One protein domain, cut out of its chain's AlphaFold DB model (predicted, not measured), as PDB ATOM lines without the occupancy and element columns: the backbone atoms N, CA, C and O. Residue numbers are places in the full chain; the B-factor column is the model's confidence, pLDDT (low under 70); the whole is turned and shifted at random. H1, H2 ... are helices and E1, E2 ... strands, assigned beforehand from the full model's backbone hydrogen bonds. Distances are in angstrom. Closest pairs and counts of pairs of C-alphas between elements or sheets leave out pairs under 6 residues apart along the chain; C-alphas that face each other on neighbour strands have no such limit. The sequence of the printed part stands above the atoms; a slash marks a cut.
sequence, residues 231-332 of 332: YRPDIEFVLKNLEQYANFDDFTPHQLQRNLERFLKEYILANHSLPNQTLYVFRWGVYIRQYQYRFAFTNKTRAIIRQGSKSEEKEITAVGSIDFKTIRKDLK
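This is residues 231 to 332 of the 332 residues of an uncharacterized protein of Deltaproteobacteria bacterium (UniProt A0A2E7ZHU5). Picture an elongated domain with a three-strand sheet, E2, E1 and E5, along its middle, the long helix H3 packed over edge strand E2, and the short helices H1, H2 and H4 gathered at one end. The hairpin of E3 and E4 makes the other end and is only partly face to face with that sheet, in a small, loosely formed sandwich. The 102 printed residues hold four named helices and five named strands, in the order H1 H2 H3 E1 E2 E3 E4 E5 H4, a mixed class; both sheets, E2 - E1 - E5 and E3 - E4, are antiparallel. The whole is compact by its radius of gyration of the C-alphas, 14.4 A, and spans 49 by 26 by 21 A.

Find C-alpha 231 at (223.245, 175.975, 227.263); from there H1 runs 14.2 A to residue 240. H2 is residues 242 to 245. H3, the longest helix, covers residues 254 to 271, 25.4 A from C-alpha 254 at (223.017, 187.918, 210.484). Then come E1, residues 279 to 287, 24.9 A; E2, residues 290 to 296, 20.4 A; E3, residues 300 to 307, 20.1 A; and E4, residues 310 to 317, 20.7 A. E5 is residues 320 to 322, and H4, residues 324 to 330, ends with C-alpha 330 at (208.967, 178.106, 226.552).

Look first at the hairpin of E1 and E2, where N 282 and O 294 are 2.8 A apart, within hydrogen-bond range. On the other side of E1, N 279 and O 322 of E5 are 2.9 A apart. H3 is on this sheet at a height of 7.6 A, over E2 and along the strands, at 27 degrees on the local plane; the closest C-alphas, of Leu 256 and Tyr 293, are 6.1 A apart. H1 touches H3 through residues 257 to 264 of H3 alone, at a shallow tilt of 28 degrees, opposite ways; the C-alphas of Leu 239 and Gln 257 are closest, 6.3 A. H2 and H4 only just touch, with 3 pairs of C-alphas within 8 A, closest at Tyr 245 and Ile 327, 7.0 A. In the hairpin of E3 and E4, N 305 and O 312 are 2.8 A apart; E3 bends by 54 degrees at residue 304, E4 by 56 degrees at residue 313. In H1 and H3 every O i to N i+4 pair is within hydrogen-bond range, in H4 2 of 3; H2 is too short for one.

The C-alphas of Ser 309 and Lys 332, the two farthest apart, are 50.1 A from each other. The printed part has no cut and no long link. Look for pLDDT under 70 at residues 249 to 252, 285 to 290, 306 to 310 and 332; the mean of the printed part is 84.0.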
ATOM      1  N   TYR A 231     224.093 174.880 227.743       93.50
ATOM      2  CA  TYR A 231     223.245 175.975 227.263       93.50
ATOM      3  C   TYR A 231     223.231 176.089 225.739       93.50
ATOM      4  O   TYR A 231     222.559 176.960 225.196       93.50
ATOM      5  N   ARG A 232     223.989 175.248 225.025       92.88
ATOM      6  CA  ARG A 232     224.038 175.279 223.561       92.88
ATOM      7  C   ARG A 232     222.648 175.109 222.925       92.88
ATOM      8  O   ARG A 232     222.336 175.931 222.066       92.88
ATOM      9  N   PRO A 233     221.798 174.153 223.360       94.12
ATOM     10  CA  PRO A 233     220.441 174.029 222.827       94.12
ATOM     11  C   PRO A 233     219.600 175.281 223.090       94.12
ATOM     12  O   PRO A 233     218.894 175.742 222.199       94.12
ATOM     13  N   ASP A 234     219.732 175.877 224.278       93.38
ATOM     14  CA  ASP A 234     219.003 177.089 224.648       93.38
ATOM     15  C   ASP A 234     219.428 178.292 223.792       93.38
ATOM     16  O   ASP A 234     218.589 179.056 223.319       93.38
ATOM     17  N   ILE A 235     220.735 178.464 223.552       93.94
ATOM     18  CA  ILE A 235     221.260 179.514 222.668       93.94
ATOM     19  C   ILE A 235     220.746 179.295 221.239       93.94
ATOM     20  O   ILE A 235     220.268 180.240 220.613       93.94
ATOM     21  N   GLU A 236     220.817 178.066 220.724       94.12
ATOM     22  CA  GLU A 236     220.325 177.719 219.385       94.12
ATOM     23  C   GLU A 236     218.813 177.973 219.257       94.12
ATOM     24  O   GLU A 236     218.371 178.539 218.254       94.12
ATOM     25  N   PHE A 237     218.031 177.649 220.291       94.06
ATOM     26  CA  PHE A 237     216.600 177.946 220.357       94.06
ATOM     27  C   PHE A 237     216.325 179.451 220.293       94.06
ATOM     28  O   PHE A 237     215.495 179.882 219.491       94.06
ATOM     29  N   VAL A 238     217.035 180.260 221.092       92.19
ATOM     30  CA  VAL A 238     216.870 181.722 221.092       92.19
ATOM     31  C   VAL A 238     217.208 182.318 219.731       92.19
ATOM     32  O   VAL A 238     216.469 183.163 219.235       92.19
ATOM     33  N   LEU A 239     218.302 181.880 219.104       91.88
ATOM     34  CA  LEU A 239     218.718 182.400 217.801       91.88
ATOM     35  C   LEU A 239     217.745 182.004 216.683       91.88
ATOM     36  O   LEU A 239     217.470 182.825 215.808       91.88
ATOM     37  N   LYS A 240     217.212 180.776 216.718       90.69
ATOM     38  CA  LYS A 240     216.266 180.262 215.715       90.69
ATOM     39  C   LYS A 240     214.886 180.913 215.815       90.69
ATOM     40  O   LYS A 240     214.261 181.147 214.788       90.69
ATOM     41  N   ASN A 241     214.427 181.204 217.031       89.75
ATOM     42  CA  ASN A 241     213.091 181.746 217.289       89.75
ATOM     43  C   ASN A 241     213.111 183.243 217.633       89.75
ATOM     44  O   ASN A 241     212.131 183.766 218.154       89.75
ATOM     45  N   LEU A 242     214.215 183.943 217.352       88.56
ATOM     46  CA  LEU A 242     214.420 185.336 217.758       88.56
ATOM     47  C   LEU A 242     213.253 186.249 217.354       88.56
ATOM     48  O   LEU A 242     212.822 187.066 218.158       88.56
ATOM     49  N   GLU A 243     212.713 186.069 216.148       86.56
ATOM     50  CA  GLU A 243     211.600 186.862 215.602       86.56
ATOM     51  C   GLU A 243     210.301 186.740 216.410       86.56
ATOM     52  O   GLU A 243     209.512 187.676 216.436       86.56
ATOM     53  N   GLN A 244     210.090 185.627 217.118       87.69
ATOM     54  CA  GLN A 244     208.899 185.414 217.953       87.69
ATOM     55  C   GLN A 244     208.966 186.186 219.275       87.69
ATOM     56  O   GLN A 244     207.936 186.515 219.860       87.69
ATOM     57  N   TYR A 245     210.179 186.463 219.756       88.50
ATOM     58  CA  TYR A 245     210.425 187.063 221.070       88.50
ATOM     59  C   TYR A 245     210.966 188.489 220.987       88.50
ATOM     60  O   TYR A 245     211.219 189.118 222.019       88.50
ATOM     61  N   ALA A 246     211.189 188.986 219.775       87.88
ATOM     62  CA  ALA A 246     211.738 190.296 219.501       87.88
ATOM     63  C   ALA A 246     210.642 191.309 219.160       87.88
ATOM     64  O   ALA A 246     209.672 190.998 218.480       87.88
ATOM     65  N   ASN A 247     210.843 192.551 219.591       85.31
ATOM     66  CA  ASN A 247     210.041 193.696 219.173       85.31
ATOM     67  C   ASN A 247     210.971 194.775 218.607       85.31
ATOM     68  O   ASN A 247     211.427 195.659 219.339       85.31
ATOM     69  N   PHE A 248     211.331 194.625 217.334       80.25
ATOM     70  CA  PHE A 248     211.962 195.644 216.495       80.25
ATOM     71  C   PHE A 248     211.528 195.437 215.043       80.25
ATOM     72  O   PHE A 248     211.419 194.299 214.591       80.25
ATOM     73  N   ASP A 249     211.319 196.541 214.325       62.31
ATOM     74  CA  ASP A 249     210.980 196.525 212.904       62.31
ATOM     75  C   ASP A 249     212.223 196.272 212.029       62.31
ATOM     76  O   ASP A 249     213.325 196.752 212.317       62.31
ATOM     77  N   ASP A 250     211.981 195.555 210.931       55.59
ATOM     78  CA  ASP A 250     212.887 195.148 209.850       55.59
ATOM     79  C   ASP A 250     213.882 194.003 210.131       55.59
ATOM     80  O   ASP A 250     214.732 194.060 211.020       55.59
ATOM     81  N   PHE A 251     213.779 192.985 209.261       59.31
ATOM     82  CA  PHE A 251     214.732 191.920 208.909       59.31
ATOM     83  C   PHE A 251     215.866 191.676 209.909       59.31
ATOM     84  O   PHE A 251     216.830 192.434 209.929       59.31
ATOM     85  N   THR A 252     215.815 190.561 210.644       65.50
ATOM     86  CA  THR A 252     216.854 190.099 211.579       65.50
ATOM     87  C   THR A 252     218.210 189.902 210.873       65.50
ATOM     88  O   THR A 252     218.451 188.846 210.283       65.50
ATOM     89  N   PRO A 253     219.164 190.856 210.912       73.62
ATOM     90  CA  PRO A 253     220.383 190.719 210.123       73.62
ATOM     91  C   PRO A 253     221.287 189.661 210.762       73.62
ATOM     92  O   PRO A 253     221.402 189.605 211.988       73.62
ATOM     93  N   HIS A 254     222.035 188.890 209.965       79.06
ATOM     94  CA  HIS A 254     223.017 187.918 210.484       79.06
ATOM     95  C   HIS A 254     223.991 188.521 211.516       79.06
ATOM     96  O   HIS A 254     224.473 187.837 212.416       79.06
ATOM     97  N   GLN A 255     224.277 189.822 211.409       79.50
ATOM     98  CA  GLN A 255     225.126 190.547 212.349       79.50
ATOM     99  C   GLN A 255     224.493 190.709 213.743       79.50
ATOM    100  O   GLN A 255     225.215 190.656 214.737       79.50
ATOM    101  N   LEU A 256     223.167 190.862 213.834       85.44
ATOM    102  CA  LEU A 256     222.449 190.883 215.109       85.44
ATOM    103  C   LEU A 256     222.517 189.509 215.780       85.44
ATOM    104  O   LEU A 256     222.885 189.437 216.947       85.44
ATOM    105  N   GLN A 257     222.242 188.432 215.034       87.75
ATOM    106  CA  GLN A 257     222.309 187.057 215.547       87.75
ATOM    107  C   GLN A 257     223.708 186.710 216.072       87.75
ATOM    108  O   GLN A 257     223.835 186.228 217.193       87.75
ATOM    109  N   ARG A 258     224.771 187.038 215.323       87.94
ATOM    110  CA  ARG A 258     226.162 186.830 215.771       87.94
ATOM    111  C   ARG A 258     226.494 187.610 217.046       87.94
ATOM    112  O   ARG A 258     227.152 187.083 217.941       87.94
ATOM    113  N   ASN A 259     226.049 188.864 217.138       89.94
ATOM    114  CA  ASN A 259     226.286 189.682 218.328       89.94
ATOM    115  C   ASN A 259     225.463 189.187 219.526       89.94
ATOM    116  O   ASN A 259     225.967 189.211 220.647       89.94
ATOM    117  N   LEU A 260     224.233 188.717 219.300       92.31
ATOM    118  CA  LEU A 260     223.386 188.133 220.336       92.31
ATOM    119  C   LEU A 260     223.988 186.828 220.857       92.31
ATOM    120  O   LEU A 260     224.100 186.656 222.063       92.31
ATOM    121  N   GLU A 261     224.446 185.943 219.970       94.19
ATOM    122  CA  GLU A 261     225.138 184.709 220.348       94.19
ATOM    123  C   GLU A 261     226.355 185.007 221.231       94.19
ATOM    124  O   GLU A 261     226.538 184.391 222.282       94.19
ATOM    125  N   ARG A 262     227.167 185.995 220.837       93.25
ATOM    126  CA  ARG A 262     228.314 186.443 221.632       93.25
ATOM    127  C   ARG A 262     227.883 186.964 223.003       93.25
ATOM    128  O   ARG A 262     228.454 186.542 224.005       93.25
ATOM    129  N   PHE A 263     226.872 187.832 223.048       94.31
ATOM    130  CA  PHE A 263     226.339 188.366 224.300       94.31
ATOM    131  C   PHE A 263     225.837 187.254 225.225       94.31
ATOM    132  O   PHE A 263     226.160 187.252 226.407       94.31
ATOM    133  N   LEU A 264     225.084 186.285 224.698       95.00
ATOM    134  CA  LEU A 264     224.556 185.174 225.487       95.00
ATOM    135  C   LEU A 264     225.670 184.304 226.052       95.00
ATOM    136  O   LEU A 264     225.630 183.972 227.234       95.00
ATOM    137  N   LYS A 265     226.697 183.994 225.253       95.19
ATOM    138  CA  LYS A 265     227.877 183.269 225.738       95.19
ATOM    139  C   LYS A 265     228.566 184.029 226.871       95.19
ATOM    140  O   LYS A 265     228.824 183.447 227.919       95.19
ATOM    141  N   GLU A 266     228.820 185.325 226.697       94.38
ATOM    142  CA  GLU A 266     229.433 186.175 227.729       94.38
ATOM    143  C   GLU A 266     228.565 186.244 229.002       94.38
ATOM    144  O   GLU A 266     229.074 186.089 230.113       94.38
ATOM    145  N   TYR A 267     227.245 186.387 228.852       94.19
ATOM    146  CA  TYR A 267     226.302 186.435 229.967       94.19
ATOM    147  C   TYR A 267     226.234 185.109 230.736       94.19
ATOM    148  O   TYR A 267     226.275 185.119 231.966       94.19
ATOM    149  N   ILE A 268     226.173 183.971 230.039       95.00
ATOM    150  CA  ILE A 268     226.143 182.632 230.649       95.00
ATOM    151  C   ILE A 268     227.449 182.343 231.385       95.00
ATOM    152  O   ILE A 268     227.417 181.813 232.495       95.00
ATOM    153  N   LEU A 269     228.596 182.718 230.812       93.38
ATOM    154  CA  LEU A 269     229.889 182.559 231.478       93.38
ATOM    155  C   LEU A 269     229.976 183.353 232.789       93.38
ATOM    156  O   LEU A 269     230.658 182.908 233.708       93.38
ATOM    157  N   ALA A 270     229.292 184.497 232.879       92.75
ATOM    158  CA  ALA A 270     229.270 185.335 234.076       92.75
ATOM    159  C   ALA A 270     228.194 184.931 235.101       92.75
ATOM    160  O   ALA A 270     228.429 185.046 236.300       92.75
ATOM    161  N   ASN A 271     227.019 184.477 234.649       93.00
ATOM    162  CA  ASN A 271     225.834 184.313 235.504       93.00
ATOM    163  C   ASN A 271     225.360 182.861 235.648       93.00
ATOM    164  O   ASN A 271     224.436 182.599 236.414       93.00
ATOM    165  N   HIS A 272     225.951 181.918 234.908       91.88
ATOM    166  CA  HIS A 272     225.528 180.514 234.859       91.88
ATOM    167  C   HIS A 272     224.031 180.334 234.540       91.88
ATOM    168  O   HIS A 272     223.368 179.402 234.999       91.88
ATOM    169  N   SER A 273     223.468 181.237 233.739       91.44
ATOM    170  CA  SER A 273     222.092 181.149 233.260       91.44
ATOM    171  C   SER A 273     221.891 182.000 232.016       91.44
ATOM    172  O   SER A 273     222.639 182.944 231.771       91.44
ATOM    173  N   LEU A 274     220.821 181.721 231.270       91.06
ATOM    174  CA  LEU A 274     220.276 182.695 230.331       91.06
ATOM    175  C   LEU A 274     219.737 183.933 231.068       91.06
ATOM    176  O   LEU A 274     219.362 183.829 232.246       91.06
ATOM    177  N   PRO A 275     219.646 185.083 230.378       93.38
ATOM    178  CA  PRO A 275     218.926 186.236 230.893       93.38
ATOM    179  C   PRO A 275     217.496 185.870 231.301       93.38
ATOM    180  O   PRO A 275     216.865 184.995 230.710       93.38
ATOM    181  N   ASN A 276     216.972 186.539 232.325       89.81
ATOM    182  CA  ASN A 276     215.610 186.338 232.838       89.81
ATOM    183  C   ASN A 276     214.758 187.616 232.775       89.81
ATOM    184  O   ASN A 276     213.695 187.691 233.391       89.81
ATOM    185  N   GLN A 277     215.245 188.635 232.075       91.31
ATOM    186  CA  GLN A 277     214.620 189.944 231.934       91.31
ATOM    187  C   GLN A 277     214.711 190.400 230.485       91.31
ATOM    188  O   GLN A 277     215.553 189.918 229.729       91.31
ATOM    189  N   THR A 278     213.855 191.348 230.119       92.50
ATOM    190  CA  THR A 278     213.854 191.970 228.799       92.50
ATOM    191  C   THR A 278     215.240 192.509 228.458       92.50
ATOM    192  O   THR A 278     215.827 193.282 229.217       92.50
ATOM    193  N   LEU A 279     215.757 192.080 227.311       93.25
ATOM    194  CA  LEU A 279     217.049 192.497 226.798       93.25
ATOM    195  C   LEU A 279     216.830 193.545 225.711       93.25
ATOM    196  O   LEU A 279     216.260 193.252 224.666       93.25
ATOM    197  N   TYR A 280     217.275 194.769 225.951       92.56
ATOM    198  CA  TYR A 280     217.127 195.881 225.024       92.56
ATOM    199  C   TYR A 280     218.257 195.900 223.999       92.56
ATOM    200  O   TYR A 280     219.426 195.727 224.347       92.56
ATOM    201  N   VAL A 281     217.899 196.126 222.736       90.69
ATOM    202  CA  VAL A 281     218.806 196.119 221.585       90.69
ATOM    203  C   VAL A 281     219.121 197.553 221.188       90.69
ATOM    204  O   VAL A 281     218.226 198.348 220.919       90.69
ATOM    205  N   PHE A 282     220.403 197.882 221.099       88.31
ATOM    206  CA  PHE A 282     220.891 199.179 220.638       88.31
ATOM    207  C   PHE A 282     221.592 199.003 219.298       88.31
ATOM    208  O   PHE A 282     222.410 198.095 219.153       88.31
ATOM    209  N   ARG A 283     221.299 199.885 218.338       84.81
ATOM    210  CA  ARG A 283     221.885 199.886 216.991       84.81
ATOM    211  C   ARG A 283     222.529 201.238 216.714       84.81
ATOM    212  O   ARG A 283     221.868 202.262 216.858       84.81
ATOM    213  N   TRP A 284     223.779 201.253 216.261       77.94
ATOM    214  CA  TRP A 284     224.411 202.465 215.723       77.94
ATOM    215  C   TRP A 284     225.236 202.152 214.474       77.94
ATOM    216  O   TRP A 284     225.751 201.045 214.303       77.94
ATOM    217  N   GLY A 285     225.319 203.134 213.573       68.25
ATOM    218  CA  GLY A 285     226.117 203.040 212.353       68.25
ATOM    219  C   GLY A 285     227.606 203.173 212.662       68.25
ATOM    220  O   GLY A 285     228.000 204.044 213.436       68.25
ATOM    221  N   VAL A 286     228.425 202.308 212.065       62.97
ATOM    222  CA  VAL A 286     229.893 202.335 212.219       62.97
ATOM    223  C   VAL A 286     230.585 202.749 210.922       62.97
ATOM    224  O   VAL A 286     231.576 203.471 210.960       62.97
ATOM    225  N   TYR A 287     230.040 202.336 209.777       55.19
ATOM    226  CA  TYR A 287     230.498 202.709 208.435       55.19
ATOM    227  C   TYR A 287     229.309 202.682 207.462       55.19
ATOM    228  O   TYR A 287     228.235 202.207 207.842       55.19
ATOM    229  N   ILE A 288     229.463 203.179 206.226       52.31
ATOM    230  CA  ILE A 288     228.384 203.204 205.214       52.31
ATOM    231  C   ILE A 288     227.687 201.830 205.158       52.31
ATOM    232  O   ILE A 288     228.298 200.832 204.784       52.31
ATOM    233  N   ARG A 289     226.403 201.793 205.549       55.84
ATOM    234  CA  ARG A 289     225.522 200.603 205.588       55.84
ATOM    235  C   ARG A 289     225.951 199.454 206.526       55.84
ATOM    236  O   ARG A 289     225.407 198.361 206.411       55.84
ATOM    237  N   GLN A 290     226.862 199.681 207.476       62.16
ATOM    238  CA  GLN A 290     227.232 198.700 208.507       62.16
ATOM    239  C   GLN A 290     226.797 199.156 209.903       62.16
ATOM    240  O   GLN A 290     227.149 200.250 210.356       62.16
ATOM    241  N   TYR A 291     226.071 198.284 210.604       73.00
ATOM    242  CA  TYR A 291     225.562 198.531 211.952       73.00
ATOM    243  C   TYR A 291     226.290 197.673 212.986       73.00
ATOM    244  O   TYR A 291     226.582 196.507 212.739       73.00
ATOM    245  N   GLN A 292     226.540 198.220 214.172       77.00
ATOM    246  CA  GLN A 292     226.864 197.417 215.352       77.00
ATOM    247  C   GLN A 292     225.653 197.319 216.273       77.00
ATOM    248  O   GLN A 292     224.828 198.232 216.331       77.00
ATOM    249  N   TYR A 293     225.580 196.195 216.991       85.25
ATOM    250  CA  TYR A 293     224.524 195.905 217.951       85.25
ATOM    251  C   TYR A 293     225.127 195.717 219.343       85.25
ATOM    252  O   TYR A 293     226.134 195.022 219.492       85.25
ATOM    253  N   ARG A 294     224.513 196.326 220.359       86.50
ATOM    254  CA  ARG A 294     224.772 196.053 221.786       86.50
ATOM    255  C   ARG A 294     223.472 195.696 222.479       86.50
ATOM    256  O   ARG A 294     222.394 196.063 222.018       86.50
ATOM    257  N   PHE A 295     223.616 195.037 223.620       90.12
ATOM    258  CA  PHE A 295     222.505 194.587 224.437       90.12
ATOM    259  C   PHE A 295     222.668 195.089 225.868       90.12
ATOM    260  O   PHE A 295     223.782 195.092 226.395       90.12
ATOM    261  N   ALA A 296     221.573 195.517 226.488       89.56
ATOM    262  CA  ALA A 296     221.556 195.906 227.895       89.56
ATOM    263  C   ALA A 296     220.198 195.603 228.536       89.56
ATOM    264  O   ALA A 296     219.200 195.413 227.847       89.56
ATOM    265  N   PHE A 297     220.150 195.594 229.867       90.75
ATOM    266  CA  PHE A 297     218.908 195.405 230.631       90.75
ATOM    267  C   PHE A 297     218.155 196.715 230.900       90.75
ATOM    268  O   PHE A 297     217.105 196.713 231.535       90.75
ATOM    269  N   THR A 298     218.671 197.837 230.398       90.38
ATOM    270  CA  THR A 298     218.036 199.156 230.455       90.38
ATOM    271  C   THR A 298     217.659 199.609 229.048       90.38
ATOM    272  O   THR A 298     218.395 199.364 228.095       90.38
ATOM    273  N   ASN A 299     216.526 200.301 228.905       89.50
ATOM    274  CA  ASN A 299     216.060 200.830 227.614       89.50
ATOM    275  C   ASN A 299     216.836 202.074 227.143       89.50
ATOM    276  O   ASN A 299     216.653 202.528 226.014       89.50
ATOM    277  N   LYS A 300     217.699 202.610 228.010       89.56
ATOM    278  CA  LYS A 300     218.581 203.748 227.774       89.56
ATOM    279  C   LYS A 300     220.008 203.388 228.163       89.56
ATOM    280  O   LYS A 300     220.228 202.706 229.166       89.56
ATOM    281  N   THR A 301     220.973 203.858 227.382       85.38
ATOM    282  CA  THR A 301     222.401 203.748 227.703       85.38
ATOM    283  C   THR A 301     223.155 204.966 227.185       85.38
ATOM    284  O   THR A 301     222.664 205.670 226.303       85.38
ATOM    285  N   ARG A 302     224.349 205.225 227.722       82.06
ATOM    286  CA  ARG A 302     225.239 206.263 227.198       82.06
ATOM    287  C   ARG A 302     226.223 205.655 226.212       82.06
ATOM    288  O   ARG A 302     226.843 204.629 226.488       82.06
ATOM    289  N   ALA A 303     226.359 206.285 225.053       76.12
ATOM    290  CA  ALA A 303     227.288 205.864 224.020       76.12
ATOM    291  C   ALA A 303     228.018 207.069 223.428       76.12
ATOM    292  O   ALA A 303     227.435 208.131 223.221       76.12
ATOM    293  N   ILE A 304     229.300 206.879 223.119       76.56
ATOM    294  CA  ILE A 304     230.086 207.859 222.372       76.56
ATOM    295  C   ILE A 304     229.717 207.720 220.895       76.56
ATOM    296  O   ILE A 304     230.018 206.701 220.270       76.56
ATOM    297  N   ILE A 305     229.075 208.742 220.336       70.44
ATOM    298  CA  ILE A 305     228.697 208.800 218.925       70.44
ATOM    299  C   ILE A 305     229.704 209.684 218.193       70.44
ATOM    300  O   ILE A 305     229.921 210.840 218.559       70.44
ATOM    301  N   ARG A 306     230.324 209.138 217.141       63.94
ATOM    302  CA  ARG A 306     231.210 209.894 216.250       63.94
ATOM    303  C   ARG A 306     230.395 210.562 215.146       63.94
ATOM    304  O   ARG A 306     229.676 209.883 214.419       63.94
ATOM    305  N   GLN A 307     230.543 211.875 214.999       63.28
ATOM    306  CA  GLN A 307     230.012 212.657 213.883       63.28
ATOM    307  C   GLN A 307     231.179 213.398 213.217       63.28
ATOM    308  O   GLN A 307     231.634 214.437 213.696       63.28
ATOM    309  N   GLY A 308     231.714 212.829 212.132       67.81
ATOM    310  CA  GLY A 308     232.931 213.341 211.493       67.81
ATOM    311  C   GLY A 308     234.150 213.238 212.419       67.81
ATOM    312  O   GLY A 308     234.442 212.165 212.943       67.81
ATOM    313  N   SER A 309     234.853 214.352 212.639       67.00
ATOM    314  CA  SER A 309     236.029 214.444 213.523       67.00
ATOM    315  C   SER A 309     235.695 214.640 215.009       67.00
ATOM    316  O   SER A 309     236.603 214.684 215.838       67.00
ATOM    317  N   LYS A 310     234.410 214.748 215.375       64.56
ATOM    318  CA  LYS A 310     233.962 214.976 216.757       64.56
ATOM    319  C   LYS A 310     233.328 213.719 217.352       64.56
ATOM    320  O   LYS A 310     232.623 212.979 216.668       64.56
ATOM    321  N   SER A 311     233.585 213.491 218.638       73.38
ATOM    322  CA  SER A 311     232.967 212.432 219.443       73.38
ATOM    323  C   SER A 311     232.165 213.083 220.566       73.38
ATOM    324  O   SER A 311     232.716 213.905 221.293       73.38
ATOM    325  N   GLU A 312     230.891 212.730 220.707       79.00
ATOM    326  CA  GLU A 312     230.014 213.246 221.764       79.00
ATOM    327  C   GLU A 312     229.372 212.072 222.513       79.00
ATOM    328  O   GLU A 312     228.915 211.111 221.891       79.00
ATOM    329  N   GLU A 313     229.350 212.124 223.845       81.00
ATOM    330  CA  GLU A 313     228.618 211.149 224.654       81.00
ATOM    331  C   GLU A 313     227.132 211.522 224.667       81.00
ATOM    332  O   GLU A 313     226.758 212.592 225.141       81.00
ATOM    333  N   LYS A 314     226.274 210.644 224.138       81.69
ATOM    334  CA  LYS A 314     224.819 210.841 224.123       81.69
ATOM    335  C   LYS A 314     224.103 209.692 224.805       81.69
ATOM    336  O   LYS A 314     224.525 208.537 224.717       81.69
ATOM    337  N   GLU A 315     222.990 210.014 225.456       86.69
ATOM    338  CA  GLU A 315     222.006 209.006 225.832       86.69
ATOM    339  C   GLU A 315     221.292 208.532 224.565       86.69
ATOM    340  O   GLU A 315     220.768 209.334 223.791       86.69
ATOM    341  N   ILE A 316     221.300 207.224 224.352       84.50
ATOM    342  CA  ILE A 316     220.596 206.568 223.258       84.50
ATOM    343  C   ILE A 316     219.511 205.664 223.826       84.50
ATOM    344  O   ILE A 316     219.683 205.048 224.881       84.50
ATOM    345  N   THR A 317     218.403 205.573 223.098       88.50
ATOM    346  CA  THR A 317     217.293 204.665 223.396       88.50
ATOM    347  C   THR A 317     217.437 203.397 222.562       88.50
ATOM    348  O   THR A 317     217.957 203.426 221.445       88.50
ATOM    349  N   ALA A 318     216.995 202.274 223.114       88.88
ATOM    350  CA  ALA A 318     216.970 201.003 222.411       88.88
ATOM    351  C   ALA A 318     216.100 201.077 221.144       88.88
ATOM    352  O   ALA A 318     215.043 201.703 221.143       88.88
ATOM    353  N   VAL A 319     216.539 200.406 220.080       88.38
ATOM    354  CA  VAL A 319     215.773 200.248 218.830       88.38
ATOM    355  C   VAL A 319     214.788 199.081 218.893       88.38
ATOM    356  O   VAL A 319     213.971 198.920 217.996       88.38
ATOM    357  N   GLY A 320     214.881 198.266 219.942       89.81
ATOM    358  CA  GLY A 320     213.961 197.175 220.205       89.81
ATOM    359  C   GLY A 320     214.314 196.403 221.458       89.81
ATOM    360  O   GLY A 320     215.172 196.807 222.248       89.81
ATOM    361  N   SER A 321     213.653 195.268 221.637       91.62
ATOM    362  CA  SER A 321     213.877 194.398 222.789       91.62
ATOM    363  C   SER A 321     213.648 192.930 222.460       91.62
ATOM    364  O   SER A 321     213.021 192.618 221.454       91.62
ATOM    365  N   ILE A 322     214.171 192.047 223.307       92.38
ATOM    366  CA  ILE A 322     213.991 190.597 223.263       92.38
ATOM    367  C   ILE A 322     213.442 190.159 224.622       92.38
ATOM    368  O   ILE A 322     214.055 190.432 225.662       92.38
ATOM    369  N   ASP A 323     212.294 189.488 224.635       92.38
ATOM    370  CA  ASP A 323     211.629 189.071 225.867       92.38
ATOM    371  C   ASP A 323     212.130 187.718 226.390       92.38
ATOM    372  O   ASP A 323     211.513 186.664 226.221       92.38
ATOM    373  N   PHE A 324     213.245 187.757 227.120       91.81
ATOM    374  CA  PHE A 324     213.786 186.561 227.764       91.81
ATOM    375  C   PHE A 324     212.903 185.990 228.883       91.81
ATOM    376  O   PHE A 324     213.101 184.836 229.266       91.81
ATOM    377  N   LYS A 325     211.920 186.737 229.414       89.31
ATOM    378  CA  LYS A 325     210.985 186.164 230.398       89.31
ATOM    379  C   LYS A 325     210.101 185.110 229.749       89.31
ATOM    380  O   LYS A 325     209.878 184.068 230.359       89.31
ATOM    381  N   THR A 326     209.621 185.382 228.539       89.62
ATOM    382  CA  THR A 326     208.777 184.457 227.776       89.62
ATOM    383  C   THR A 326     209.606 183.302 227.219       89.62
ATOM    384  O   THR A 326     209.261 182.153 227.471       89.62
ATOM    385  N   ILE A 327     210.789 183.577 226.655       89.81
ATOM    386  CA  ILE A 327     211.742 182.534 226.217       89.81
ATOM    387  C   ILE A 327     212.001 181.496 227.320       89.81
ATOM    388  O   ILE A 327     211.983 180.297 227.066       89.81
ATOM    389  N   ARG A 328     212.242 181.924 228.570       84.06
ATOM    390  CA  ARG A 328     212.507 180.978 229.671       84.06
ATOM    391  C   ARG A 328     211.300 180.136 230.079       84.06
ATOM    392  O   ARG A 328     211.507 179.117 230.733       84.06
ATOM    393  N   LYS A 329     210.075 180.580 229.787       86.25
ATOM    394  CA  LYS A 329     208.874 179.765 230.004       86.25
ATOM    395  C   LYS A 329     208.774 178.681 228.939       86.25
ATOM    396  O   LYS A 329     208.474 177.558 229.300       86.25
ATOM    397  N   ASP A 330     209.097 179.016 227.694       87.75
ATOM    398  CA  ASP A 330     208.967 178.106 226.552       87.75
ATOM    399  C   ASP A 330     210.122 177.091 226.447       87.75
ATOM    400  O   ASP A 330     209.989 176.063 225.791       87.75
ATOM    401  N   LEU A 331     211.259 177.365 227.102       83.25
ATOM    402  CA  LEU A 331     212.388 176.433 227.248       83.25
ATOM    403  C   LEU A 331     212.182 175.362 228.341       83.25
ATOM    404  O   LEU A 331     212.993 174.441 228.435       83.25
ATOM    405  N   LYS A 332     211.173 175.511 229.210       68.00
ATOM    406  CA  LYS A 332     210.838 174.562 230.287       68.00
ATOM    407  C   LYS A 332     209.672 173.681 229.879       68.00
ATOM    408  O   LYS A 332     209.688 172.507 230.306       68.00
TER     409      LYS A 332